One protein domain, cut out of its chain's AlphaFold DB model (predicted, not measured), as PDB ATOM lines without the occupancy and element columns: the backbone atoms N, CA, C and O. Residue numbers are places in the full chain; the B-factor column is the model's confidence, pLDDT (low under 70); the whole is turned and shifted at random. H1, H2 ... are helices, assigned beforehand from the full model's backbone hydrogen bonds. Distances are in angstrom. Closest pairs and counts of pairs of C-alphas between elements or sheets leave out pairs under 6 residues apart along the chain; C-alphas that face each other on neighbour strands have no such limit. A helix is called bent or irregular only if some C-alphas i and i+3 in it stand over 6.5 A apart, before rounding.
ATOM      1  N   LYS A 326     185.201  52.815 114.581       82.38
ATOM      2  CA  LYS A 326     184.543  53.025 115.886       82.38
ATOM      3  C   LYS A 326     184.637  54.465 116.424       82.38
ATOM      4  O   LYS A 326     183.793  54.853 117.224       82.38
ATOM      5  N   TYR A 327     185.646  55.243 116.028       80.94
ATOM      6  CA  TYR A 327     185.846  56.624 116.502       80.94
ATOM      7  C   TYR A 327     185.492  57.689 115.454       80.94
ATOM      8  O   TYR A 327     185.763  58.872 115.664       80.94
ATOM      9  N   GLN A 328     184.904  57.279 114.329       78.25
ATOM     10  CA  GLN A 328     184.619  58.150 113.195       78.25
ATOM     11  C   GLN A 328     183.503  59.162 113.550       78.25
ATOM     12  O   GLN A 328     182.425  58.742 113.971       78.25
ATOM     13  N   PRO A 329     183.730  60.485 113.425       73.94
ATOM     14  CA  PRO A 329     182.761  61.492 113.855       73.94
ATOM     15  C   PRO A 329     181.585  61.589 112.879       73.94
ATOM     16  O   PRO A 329     181.803  61.690 111.670       73.94
ATOM     17  N   ASP A 330     180.350  61.632 113.393       65.56
ATOM     18  CA  ASP A 330     179.153  61.754 112.552       65.56
ATOM     19  C   ASP A 330     179.200  63.045 111.717       65.56
ATOM     20  O   ASP A 330     179.220  64.171 112.222       65.56
ATOM     21  N   THR A 331     179.315  62.855 110.407       72.25
ATOM     22  CA  THR A 331     179.589  63.897 109.424       72.25
ATOM     23  C   THR A 331     178.938  63.522 108.097       72.25
ATOM     24  O   THR A 331     178.979  62.372 107.659       72.25
ATOM     25  N   ILE A 332     178.333  64.513 107.432       66.88
ATOM     26  CA  ILE A 332     177.412  64.305 106.295       66.88
ATOM     27  C   ILE A 332     178.013  63.448 105.174       66.88
ATOM     28  O   ILE A 332     177.284  62.661 104.577       66.88
ATOM     29  N   TYR A 333     179.320  63.547 104.915       68.44
ATOM     30  CA  TYR A 333     179.977  62.745 103.882       68.44
ATOM     31  C   TYR A 333     179.970  61.235 104.190       68.44
ATOM     32  O   TYR A 333     179.804  60.452 103.263       68.44
ATOM     33  N   ILE A 334     180.053  60.811 105.459       71.56
ATOM     34  CA  ILE A 334     179.946  59.388 105.851       71.56
ATOM     35  C   ILE A 334     178.502  58.892 105.698       71.56
ATOM     36  O   ILE A 334     178.263  57.770 105.264       71.56
ATOM     37  N   ARG A 335     177.526  59.742 106.038       69.88
ATOM     38  CA  ARG A 335     176.094  59.396 106.037       69.88
ATOM     39  C   ARG A 335     175.488  59.252 104.632       69.88
ATOM     40  O   ARG A 335     174.384  58.731 104.518       69.88
ATOM     41  N   HIS A 336     176.195  59.702 103.590       73.62
ATOM     42  CA  HIS A 336     175.734  59.657 102.194       73.62
ATOM     43  C   HIS A 336     176.663  58.889 101.238       73.62
ATOM     44  O   HIS A 336     176.191  58.470 100.186       73.62
ATOM     45  N   VAL A 337     177.948  58.696 101.568       78.75
ATOM     46  CA  VAL A 337     178.932  58.032 100.693       78.75
ATOM     47  C   VAL A 337     179.629  56.895 101.456       78.75
ATOM     48  O   VAL A 337     180.124  57.124 102.561       78.75
ATOM     49  N   PRO A 338     179.717  55.670 100.901       80.62
ATOM     50  CA  PRO A 338     180.358  54.549 101.581       80.62
ATOM     51  C   PRO A 338     181.857  54.793 101.810       80.62
ATOM     52  O   PRO A 338     182.584  55.264 100.935       80.62
ATOM     53  N   ILE A 339     182.333  54.415 102.999       80.00
ATOM     54  CA  ILE A 339     183.678  54.721 103.518       80.00
ATOM     55  C   ILE A 339     184.809  54.265 102.571       80.00
ATOM     56  O   ILE A 339     185.817  54.955 102.432       80.00
ATOM     57  N   THR A 340     184.629  53.154 101.852       83.12
ATOM     58  CA  THR A 340     185.580  52.651 100.842       83.12
ATOM     59  C   THR A 340     185.795  53.628  99.682       83.12
ATOM     60  O   THR A 340     186.936  53.848  99.269       83.12
ATOM     61  N   VAL A 341     184.726  54.264  99.192       84.94
ATOM     62  CA  VAL A 341     184.778  55.279  98.126       84.94
ATOM     63  C   VAL A 341     185.458  56.549  98.638       84.94
ATOM     64  O   VAL A 341     186.311  57.101  97.943       84.94
ATOM     65  N   ILE A 342     185.178  56.955  99.885       83.94
ATOM     66  CA  ILE A 342     185.871  58.077 100.543       83.94
ATOM     67  C   ILE A 342     187.381  57.797 100.618       83.94
ATOM     68  O   ILE A 342     188.180  58.636 100.201       83.94
ATOM     69  N   HIS A 343     187.797  56.612 101.081       87.62
ATOM     70  CA  HIS A 343     189.215  56.254 101.140       87.62
ATOM     71  C   HIS A 343     189.873  56.251  99.751       87.62
ATOM     72  O   HIS A 343     190.913  56.891  99.589       87.62
ATOM     73  N   MET A 344     189.261  55.631  98.732       87.50
ATOM     74  CA  MET A 344     189.807  55.610  97.365       87.50
ATOM     75  C   MET A 344     189.971  57.024  96.782       87.50
ATOM     76  O   MET A 344     191.009  57.348  96.202       87.50
ATOM     77  N   PHE A 345     188.980  57.893  96.994       87.12
ATOM     78  CA  PHE A 345     189.029  59.300  96.598       87.12
ATOM     79  C   PHE A 345     190.182  60.047  97.287       87.12
ATOM     80  O   PHE A 345     190.968  60.734  96.634       87.12
ATOM     81  N   THR A 346     190.345  59.865  98.600       89.06
ATOM     82  CA  THR A 346     191.411  60.533  99.370       89.06
ATOM     83  C   THR A 346     192.807  60.031  99.014       89.06
ATOM     84  O   THR A 346     193.728  60.839  98.916       89.06
ATOM     85  N   LEU A 347     192.963  58.734  98.726       89.50
ATOM     86  CA  LEU A 347     194.209  58.160  98.218       89.50
ATOM     87  C   LEU A 347     194.603  58.813  96.882       89.50
ATOM     88  O   LEU A 347     195.758  59.186  96.695       89.50
ATOM     89  N   CYS A 348     193.632  59.018  95.984       87.31
ATOM     90  CA  CYS A 348     193.839  59.714  94.713       87.31
ATOM     91  C   CYS A 348     194.266  61.182  94.920       87.31
ATOM     92  O   CYS A 348     195.237  61.635  94.310       87.31
ATOM     93  N   GLN A 349     193.622  61.910  95.842       88.25
ATOM     94  CA  GLN A 349     194.009  63.286  96.185       88.25
ATOM     95  C   GLN A 349     195.417  63.368  96.807       88.25
ATOM     96  O   GLN A 349     196.192  64.261  96.456       88.25
ATOM     97  N   VAL A 350     195.793  62.422  97.675       90.12
ATOM     98  CA  VAL A 350     197.146  62.328  98.257       90.12
ATOM     99  C   VAL A 350     198.192  61.977  97.195       90.12
ATOM    100  O   VAL A 350     199.264  62.583  97.177       90.12
ATOM    101  N   ALA A 351     197.886  61.066  96.267       88.81
ATOM    102  CA  ALA A 351     198.764  60.745  95.142       88.81
ATOM    103  C   ALA A 351     198.974  61.959  94.219       88.81
ATOM    104  O   ALA A 351     200.107  62.255  93.837       88.81
ATOM    105  N   CYS A 352     197.914  62.724  93.931       85.12
ATOM    106  CA  CYS A 352     198.017  63.988  93.202       85.12
ATOM    107  C   CYS A 352     198.931  64.981  93.944       85.12
ATOM    108  O   CYS A 352     199.883  65.495  93.358       85.12
ATOM    109  N   LEU A 353     198.729  65.179  95.252       86.62
ATOM    110  CA  LEU A 353     199.577  66.044  96.081       86.62
ATOM    111  C   LEU A 353     201.054  65.604  96.084       86.62
ATOM    112  O   LEU A 353     201.945  66.455  96.030       86.62
ATOM    113  N   ALA A 354     201.328  64.297  96.089       88.12
ATOM    114  CA  ALA A 354     202.682  63.754  95.990       88.12
ATOM    115  C   ALA A 354     203.331  64.045  94.623       88.12
ATOM    116  O   ALA A 354     204.488  64.462  94.576       88.12
ATOM    117  N   VAL A 355     202.588  63.914  93.515       84.06
ATOM    118  CA  VAL A 355     203.063  64.303  92.172       84.06
ATOM    119  C   VAL A 355     203.373  65.802  92.113       84.06
ATOM    120  O   VAL A 355     204.455  66.185  91.666       84.06
ATOM    121  N   LEU A 356     202.482  66.655  92.635       81.38
ATOM    122  CA  LEU A 356     202.700  68.106  92.721       81.38
ATOM    123  C   LEU A 356     203.953  68.446  93.552       81.38
ATOM    124  O   LEU A 356     204.731  69.325  93.176       81.38
ATOM    125  N   TRP A 357     204.195  67.726  94.653       84.50
ATOM    126  CA  TRP A 357     205.393  67.884  95.485       84.50
ATOM    127  C   TRP A 357     206.681  67.479  94.751       84.50
ATOM    128  O   TRP A 357     207.672  68.214  94.798       84.50
ATOM    129  N   ILE A 358     206.670  66.352  94.030       84.50
ATOM    130  CA  ILE A 358     207.804  65.892  93.213       84.50
ATOM    131  C   ILE A 358     208.120  66.923  92.123       84.50
ATOM    132  O   ILE A 358     209.265  67.369  92.032       84.50
ATOM    133  N   VAL A 359     207.118  67.382  91.365       80.06
ATOM    134  CA  VAL A 359     207.286  68.417  90.326       80.06
ATOM    135  C   VAL A 359     207.853  69.711  90.921       80.06
ATOM    136  O   VAL A 359     208.817  70.261  90.387       80.06
ATOM    137  N   LYS A 360     207.337  70.157  92.075       79.44
ATOM    138  CA  LYS A 360     207.813  71.357  92.785       79.44
ATOM    139  C   LYS A 360     209.239  71.224  93.340       79.44
ATOM    140  O   LYS A 360     209.915  72.236  93.519       79.44
ATOM    141  N   SER A 361     209.730  70.007  93.588       82.62
ATOM    142  CA  SER A 361     211.124  69.781  94.005       82.62
ATOM    143  C   SER A 361     212.138  70.039  92.876       82.62
ATOM    144  O   SER A 361     213.289  70.410  93.138       82.62
ATOM    145  N   ILE A 362     211.716  69.906  91.613       83.44
ATOM    146  CA  ILE A 362     212.566  70.087  90.435       83.44
ATOM    147  C   ILE A 362     212.666  71.583  90.116       83.44
ATOM    148  O   ILE A 362     211.824  72.154  89.426       83.44
ATOM    149  N   LYS A 363     213.750  72.224  90.574       75.00
ATOM    150  CA  LYS A 363     213.997  73.672  90.394       75.00
ATOM    151  C   LYS A 363     213.782  74.182  88.962       75.00
ATOM    152  O   LYS A 363     213.260  75.277  88.795       75.00
ATOM    153  N   LYS A 364     214.162  73.397  87.942       73.81
ATOM    154  CA  LYS A 364     213.985  73.751  86.518       73.81
ATOM    155  C   LYS A 364     212.507  73.858  86.113       73.81
ATOM    156  O   LYS A 364     212.165  74.702  85.296       73.81
ATOM    157  N   THR A 365     211.640  73.041  86.707       66.44
ATOM    158  CA  THR A 365     210.202  72.974  86.398       66.44
ATOM    159  C   THR A 365     209.383  73.977  87.218       66.44
ATOM    160  O   THR A 365     208.239  74.256  86.880       66.44
ATOM    161  N   SER A 366     209.960  74.585  88.264       62.97
ATOM    162  CA  SER A 366     209.241  75.502  89.163       62.97
ATOM    163  C   SER A 366     208.667  76.756  88.484       62.97
ATOM    164  O   SER A 366     207.752  77.356  89.042       62.97
ATOM    165  N   MET A 367     209.160  77.149  87.303       67.25
ATOM    166  CA  MET A 367     208.582  78.255  86.518       67.25
ATOM    167  C   MET A 367     207.279  77.862  85.795       67.25
ATOM    168  O   MET A 367     206.490  78.727  85.434       67.25
ATOM    169  N   ALA A 368     207.014  76.562  85.620       69.56
ATOM    170  CA  ALA A 368     205.819  76.029  84.962       69.56
ATOM    171  C   ALA A 368     204.633  75.806  85.928       69.56
ATOM    172  O   ALA A 368     203.701  75.062  85.619       69.56
ATOM    173  N   PHE A 369     204.642  76.446  87.103       66.19
ATOM    174  CA  PHE A 369     203.593  76.318  88.122       66.19
ATOM    175  C   PHE A 369     202.150  76.575  87.611       66.19
ATOM    176  O   PHE A 369     201.255  75.846  88.040       66.19
ATOM    177  N   PRO A 370     201.873  77.478  86.643       67.81
ATOM    178  CA  PRO A 370     200.526  77.609  86.081       67.81
ATOM    179  C   PRO A 370     200.096  76.387  85.257       67.81
ATOM    180  O   PRO A 370     198.948  75.957  85.336       67.81
ATOM    181  N   ILE A 371     201.027  75.771  84.519       71.12
ATOM    182  CA  ILE A 371     200.774  74.541  83.750       71.12
ATOM    183  C   ILE A 371     200.453  73.387  84.712       71.12
ATOM    184  O   ILE A 371     199.540  72.602  84.466       71.12
ATOM    185  N   MET A 372     201.137  73.331  85.857       72.19
ATOM    186  CA  MET A 372     200.862  72.365  86.925       72.19
ATOM    187  C   MET A 372     199.423  72.484  87.477       72.19
ATOM    188  O   MET A 372     198.800  71.470  87.785       72.19
ATOM    189  N   LEU A 373     198.863  73.698  87.550       71.75
ATOM    190  CA  LEU A 373     197.465  73.921  87.946       71.75
ATOM    191  C   LEU A 373     196.469  73.487  86.857       71.75
ATOM    192  O   LEU A 373     195.443  72.889  87.180       71.75
ATOM    193  N   VAL A 374     196.786  73.694  85.574       72.25
ATOM    194  CA  VAL A 374     195.985  73.153  84.454       72.25
ATOM    195  C   VAL A 374     195.977  71.618  84.478       72.25
ATOM    196  O   VAL A 374     194.921  71.005  84.319       72.25
ATOM    197  N   VAL A 375     197.119  70.983  84.769       75.88
ATOM    198  CA  VAL A 375     197.205  69.525  84.967       75.88
ATOM    199  C   VAL A 375     196.344  69.065  86.149       75.88
ATOM    200  O   VAL A 375     195.669  68.046  86.035       75.88
ATOM    201  N   MET A 376     196.278  69.820  87.252       73.50
ATOM    202  CA  MET A 376     195.380  69.501  88.374       73.50
ATOM    203  C   MET A 376     193.895  69.531  87.962       73.50
ATOM    204  O   MET A 376     193.129  68.652  88.360       73.50
ATOM    205  N   VAL A 377     193.481  70.489  87.123       75.38
ATOM    206  CA  VAL A 377     192.112  70.537  86.569       75.38
ATOM    207  C   VAL A 377     191.847  69.347  85.640       75.38
ATOM    208  O   VAL A 377     190.781  68.738  85.723       75.38
ATOM    209  N   ALA A 378     192.822  68.952  84.814       78.88
ATOM    210  CA  ALA A 378     192.715  67.753  83.982       78.88
ATOM    211  C   ALA A 378     192.589  66.467  84.824       78.88
ATOM    212  O   ALA A 378     191.746  65.625  84.522       78.88
ATOM    213  N   VAL A 379     193.349  66.339  85.919       79.56
ATOM    214  CA  VAL A 379     193.221  65.223  86.877       79.56
ATOM    215  C   VAL A 379     191.827  65.197  87.507       79.56
ATOM    216  O   VAL A 379     191.205  64.137  87.530       79.56
ATOM    217  N   ARG A 380     191.274  66.346  87.927       79.88
ATOM    218  CA  ARG A 380     189.889  66.421  88.434       79.88
ATOM    219  C   ARG A 380     188.875  65.943  87.386       79.88
ATOM    220  O   ARG A 380     188.025  65.115  87.700       79.88
ATOM    221  N   LYS A 381     189.029  66.366  86.125       80.69
ATOM    222  CA  LYS A 381     188.149  65.947  85.019       80.69
ATOM    223  C   LYS A 381     188.308  64.467  84.631       80.69
ATOM    224  O   LYS A 381     187.411  63.892  84.021       80.69
ATOM    225  N   ILE A 382     189.427  63.834  84.996       81.69
ATOM    226  CA  ILE A 382     189.615  62.378  84.914       81.69
ATOM    227  C   ILE A 382     188.933  61.672  86.095       81.69
ATOM    228  O   ILE A 382     188.296  60.644  85.882       81.69
ATOM    229  N   MET A 383     188.995  62.218  87.317       77.25
ATOM    230  CA  MET A 383     188.304  61.648  88.489       77.25
ATOM    231  C   MET A 383     186.779  61.590  88.295       77.25
ATOM    232  O   MET A 383     186.165  60.599  88.679       77.25
ATOM    233  N   GLU A 384     186.185  62.570  87.608       76.12
ATOM    234  CA  GLU A 384     184.771  62.552  87.181       76.12
ATOM    235  C   GLU A 384     184.377  61.325  86.326       76.12
ATOM    236  O   GLU A 384     183.194  61.039  86.192       76.12
ATOM    237  N   LYS A 385     185.335  60.571  85.759       76.75
ATOM    238  CA  LYS A 385     185.068  59.315  85.029       76.75
ATOM    239  C   LYS A 385     185.137  58.051  85.893       76.75
ATOM    240  O   LYS A 385     184.742  56.989  85.424       76.75
ATOM    241  N   PHE A 386     185.676  58.142  87.111       77.56
ATOM    242  CA  PHE A 386     185.896  57.001  88.014       77.56
ATOM    243  C   PHE A 386     184.958  56.985  89.230       77.56
ATOM    244  O   PHE A 386     184.872  55.965  89.912       77.56
ATOM    245  N   PHE A 387     184.266  58.091  89.511       78.12
ATOM    246  CA  PHE A 387     183.356  58.245  90.646       78.12
ATOM    247  C   PHE A 387     181.966  58.680  90.169       78.12
ATOM    248  O   PHE A 387     181.847  59.415  89.192       78.12
ATOM    249  N   SER A 388     180.915  58.258  90.877       76.25
ATOM    250  CA  SER A 388     179.546  58.715  90.614       76.25
ATOM    251  C   SER A 388     179.418  60.217  90.877       76.25
ATOM    252  O   SER A 388     179.914  60.713  91.891       76.25
ATOM    253  N   GLU A 389     178.694  60.944  90.021       69.94
ATOM    254  CA  GLU A 389     178.440  62.384  90.200       69.94
ATOM    255  C   GLU A 389     177.785  62.699  91.556       69.94
ATOM    256  O   GLU A 389     178.055  63.742  92.151       69.94
ATOM    257  N   LYS A 390     176.960  61.777  92.078       69.88
ATOM    258  CA  LYS A 390     176.320  61.903  93.398       69.88
ATOM    259  C   LYS A 390     177.358  61.890  94.523       69.88
ATOM    260  O   LYS A 390     177.344  62.781  95.372       69.88
ATOM    261  N   ASP A 391     178.279  60.928  94.494       75.94
ATOM    262  CA  ASP A 391     179.342  60.789  95.495       75.94
ATOM    263  C   ASP A 391     180.308  61.971  95.410       75.94
ATOM    264  O   ASP A 391     180.642  62.589  96.422       75.94
ATOM    265  N   LEU A 392     180.701  62.339  94.185       72.94
ATOM    266  CA  LEU A 392     181.578  63.475  93.935       72.94
ATOM    267  C   LEU A 392     180.948  64.783  94.426       72.94
ATOM    268  O   LEU A 392     181.654  65.604  95.001       72.94
ATOM    269  N   LYS A 393     179.626  64.965  94.302       71.06
ATOM    270  CA  LYS A 393     178.940  66.139  94.858       71.06
ATOM    271  C   LYS A 393     179.043  66.198  96.386       71.06
ATOM    272  O   LYS A 393     179.421  67.236  96.917       71.06
ATOM    273  N   TYR A 394     178.804  65.101  97.108       69.94
ATOM    274  CA  TYR A 394     178.990  65.083  98.569       69.94
ATOM    275  C   TYR A 394     180.467  65.177  99.012       69.94
ATOM    276  O   TYR A 394     180.741  65.481 100.178       69.94
ATOM    277  N   LEU A 395     181.422  64.943  98.103       72.38
ATOM    278  CA  LEU A 395     182.859  65.018  98.368       72.38
ATOM    279  C   LEU A 395     183.517  66.357  97.976       72.38
ATOM    280  O   LEU A 395     184.430  66.780  98.685       72.38
ATOM    281  N   ASP A 396     183.070  67.042  96.927       68.94
ATOM    282  CA  ASP A 396     183.684  68.284  96.421       68.94
ATOM    283  C   ASP A 396     182.799  69.535  96.587       68.94
ATOM    284  O   ASP A 396     183.325  70.652  96.590       68.94
ATOM    285  N   ASP A 397     181.472  69.393  96.705       60.47
ATOM    286  CA  ASP A 397     180.566  70.541  96.829       60.47
ATOM    287  C   ASP A 397     180.597  71.133  98.251       60.47
ATOM    288  O   ASP A 397     181.015  70.510  99.237       60.47
ATOM    289  N   LYS A 398     180.176  72.392  98.383       51.00
ATOM    290  CA  LYS A 398     180.240  73.106  99.655       51.00
ATOM    291  C   LYS A 398     179.171  72.590 100.615       51.00
ATOM    292  O   LYS A 398     178.042  73.070 100.601       51.00
ATOM    293  N   MET A 399     179.592  71.675 101.492       46.28
ATOM    294  CA  MET A 399     178.838  71.154 102.638       46.28
ATOM    295  C   MET A 399     177.954  72.255 103.257       46.28
ATOM    296  O   MET A 399     178.506  73.244 103.757       46.28
ATOM    297  N   PRO A 400     176.615  72.120 103.210       44.03
ATOM    298  CA  PRO A 400     175.709  73.223 103.497       44.03
ATOM    299  C   PRO A 400     175.853  73.728 104.941       44.03
ATOM    300  O   PRO A 400     176.334  73.019 105.837       44.03
ATOM    301  N   ASP A 401     175.476  74.992 105.152       42.56
ATOM    302  CA  ASP A 401     175.587  75.686 106.438       42.56
ATOM    303  C   ASP A 401     174.963  74.886 107.581       42.56
ATOM    304  O   ASP A 401     173.965  74.201 107.392       42.56
ATOM    305  N   PHE A 402     175.490  75.004 108.802       48.50
ATOM    306  CA  PHE A 402     175.001  74.231 109.956       48.50
ATOM    307  C   PHE A 402     173.483  74.385 110.204       48.50
ATOM    308  O   PHE A 402     172.829  73.458 110.676       48.50
ATOM    309  N   HIS A 403     172.907  75.528 109.816       49.66
ATOM    310  CA  HIS A 403     171.463  75.763 109.832       49.66
ATOM    311  C   HIS A 403     170.706  75.001 108.726       49.66
ATOM    312  O   HIS A 403     169.629  74.462 108.971       49.66
ATOM    313  N   LEU A 404     171.286  74.896 107.526       55.22
ATOM    314  CA  LEU A 404     170.776  74.037 106.457       55.22
ATOM    315  C   LEU A 404     170.896  72.555 106.827       55.22
ATOM    316  O   LEU A 404     169.944  71.831 106.587       55.22
ATOM    317  N   ARG A 405     171.966  72.127 107.517       57.94
ATOM    318  CA  ARG A 405     172.080  70.755 108.057       57.94
ATOM    319  C   ARG A 405     170.947  70.446 109.029       57.94
ATOM    320  O   ARG A 405     170.229  69.483 108.822       57.94
ATOM    321  N   LYS A 406     170.701  71.323 110.016       59.00
ATOM    322  CA  LYS A 406     169.532  71.200 110.907       59.00
ATOM    323  C   LYS A 406     168.218  71.130 110.121       59.00
ATOM    324  O   LYS A 406     167.352  70.340 110.474       59.00
ATOM    325  N   ARG A 407     168.063  71.923 109.054       62.16
ATOM    326  CA  ARG A 407     166.881  71.896 108.171       62.16
ATOM    327  C   ARG A 407     166.787  70.605 107.343       62.16
ATOM    328  O   ARG A 407     165.677  70.141 107.116       62.16
ATOM    329  N   GLU A 408     167.898  70.020 106.913       63.19
ATOM    330  CA  GLU A 408     167.970  68.733 106.208       63.19
ATOM    331  C   GLU A 408     167.706  67.558 107.157       63.19
ATOM    332  O   GLU A 408     166.927  66.681 106.812       63.19
ATOM    333  N   ASP A 409     168.237  67.583 108.381       67.50
ATOM    334  CA  ASP A 409     167.921  66.622 109.444       67.50
ATOM    335  C   ASP A 409     166.447  66.692 109.868       67.50
ATOM    336  O   ASP A 409     165.812  65.658 110.058       67.50
ATOM    337  N   LEU A 410     165.878  67.899 109.979       69.00
ATOM    338  CA  LEU A 410     164.446  68.094 110.232       69.00
ATOM    339  C   LEU A 410     163.595  67.599 109.058       69.00
ATOM    340  O   LEU A 410     162.632  66.874 109.285       69.00
ATOM    341  N   LYS A 411     163.964  67.927 107.811       71.50
ATOM    342  CA  LYS A 411     163.288  67.421 106.606       71.50
ATOM    343  C   LYS A 411     163.370  65.903 106.487       71.50
ATOM    344  O   LYS A 411     162.376  65.289 106.131       71.50
ATOM    345  N   ARG A 412     164.526  65.306 106.791       65.38
ATOM    346  CA  ARG A 412     164.727  63.857 106.742       65.38
ATOM    347  C   ARG A 412     163.926  63.157 107.836       65.38
ATOM    348  O   ARG A 412     163.238  62.199 107.530       65.38
ATOM    349  N   LYS A 413     163.897  63.689 109.062       68.06
ATOM    350  CA  LYS A 413     162.968  63.199 110.092       68.06
ATOM    351  C   LYS A 413     161.512  63.335 109.642       68.06
ATOM    352  O   LYS A 413     160.733  62.418 109.847       68.06
ATOM    353  N   GLN A 414     161.144  64.434 108.982       62.12
ATOM    354  CA  GLN A 414     159.805  64.621 108.413       62.12
ATOM    355  C   GLN A 414     159.493  63.702 107.219       62.12
ATOM    356  O   GLN A 414     158.317  63.436 107.007       62.12
ATOM    357  N   SER A 415     160.477  63.214 106.453       56.28
ATOM    358  CA  SER A 415     160.255  62.199 105.408       56.28
ATOM    359  C   SER A 415     160.203  60.790 105.997       56.28
ATOM    360  O   SER A 415     159.271  60.055 105.705       56.28
ATOM    361  N   GLU A 416     161.103  60.462 106.928       55.91
ATOM    362  CA  GLU A 416     161.085  59.215 107.715       55.91
ATOM    363  C   GLU A 416     159.786  59.077 108.545       55.91
ATOM    364  O   GLU A 416     159.356  57.967 108.819       55.91
ATOM    365  N   THR A 417     159.121  60.192 108.891       48.25
ATOM    366  CA  THR A 417     157.789  60.233 109.545       48.25
ATOM    367  C   THR A 417     156.620  60.313 108.539       48.25
ATOM    368  O   THR A 417     155.459  60.324 108.934       48.25
TER     369      THR A 417
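Overview. This is residues 326 to 417 of the 550 residues of the protein "HCO3_cotransp domain-containing protein" of Steinernema carpocapsae (UniProt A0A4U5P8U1). The model is a long helical hairpin of H2 and H3, with the short helices H1 and H4 touching at its open end and H5 reaching away beyond them as an arm. Residues 361 to 367, at the turn of the hairpin, and residues 409 to 417, of which 409 to 416 belong to H5, stand free. The printed part has 92 residues with five named helices, H1 to H5 in order, and no named strand: all helix. It is loose, with a radius of gyration of the C-alphas of 17.8 A, and spans 62 by 27 by 24 A, a rod in outline.

Along the chain. H1, residues 332 to 336, begins at C-alpha 332 (177.412, 64.305, 106.295) and is 6.4 A long. H2, residues 339 to 361, is the longest at 32.7 A. H3, residues 366 to 383, is 25.1 A long. H4, residues 389 to 396, is 10.1 A long. H5, residues 402 to 416, is 20.6 A long and ends at C-alpha 416 (161.085, 59.215, 107.715).

Arrangement. H2 touches H3 with residues 352 to 360 alone; their closest C-alphas, of Lys 360 and Ser 366, are 5.7 A apart. This hairpin has a shallow tilt of 18 degrees, opposite ways. H3 is irregular, with C-alphas 367 and 370 8.1 A apart, and has a kink of 34 degrees near residue 373. H2 and H4 are close but not clearly touching; their closest C-alphas, of Ile 342 and Leu 395, are 7.9 A apart. H1 touches H4, the closest C-alphas being those of Tyr 333 and Tyr 394 at 5.9 A. H1 and H2 meet only through their link. H5 touches no helix. In H1, H2, H4 and H5 every O i to N i+4 pair is within hydrogen-bond range; in H3, 12 of 14 are.

Size, cuts and confidence. The two C-alphas farthest apart, of Lys 364 and Thr 417, are 62.2 A apart. The printed part has no cut, and its four links between helices are tight. The mean pLDDT of the printed part is 72.9; 34 residues are under 70, among them residues 396 to 410 and 412 to 417.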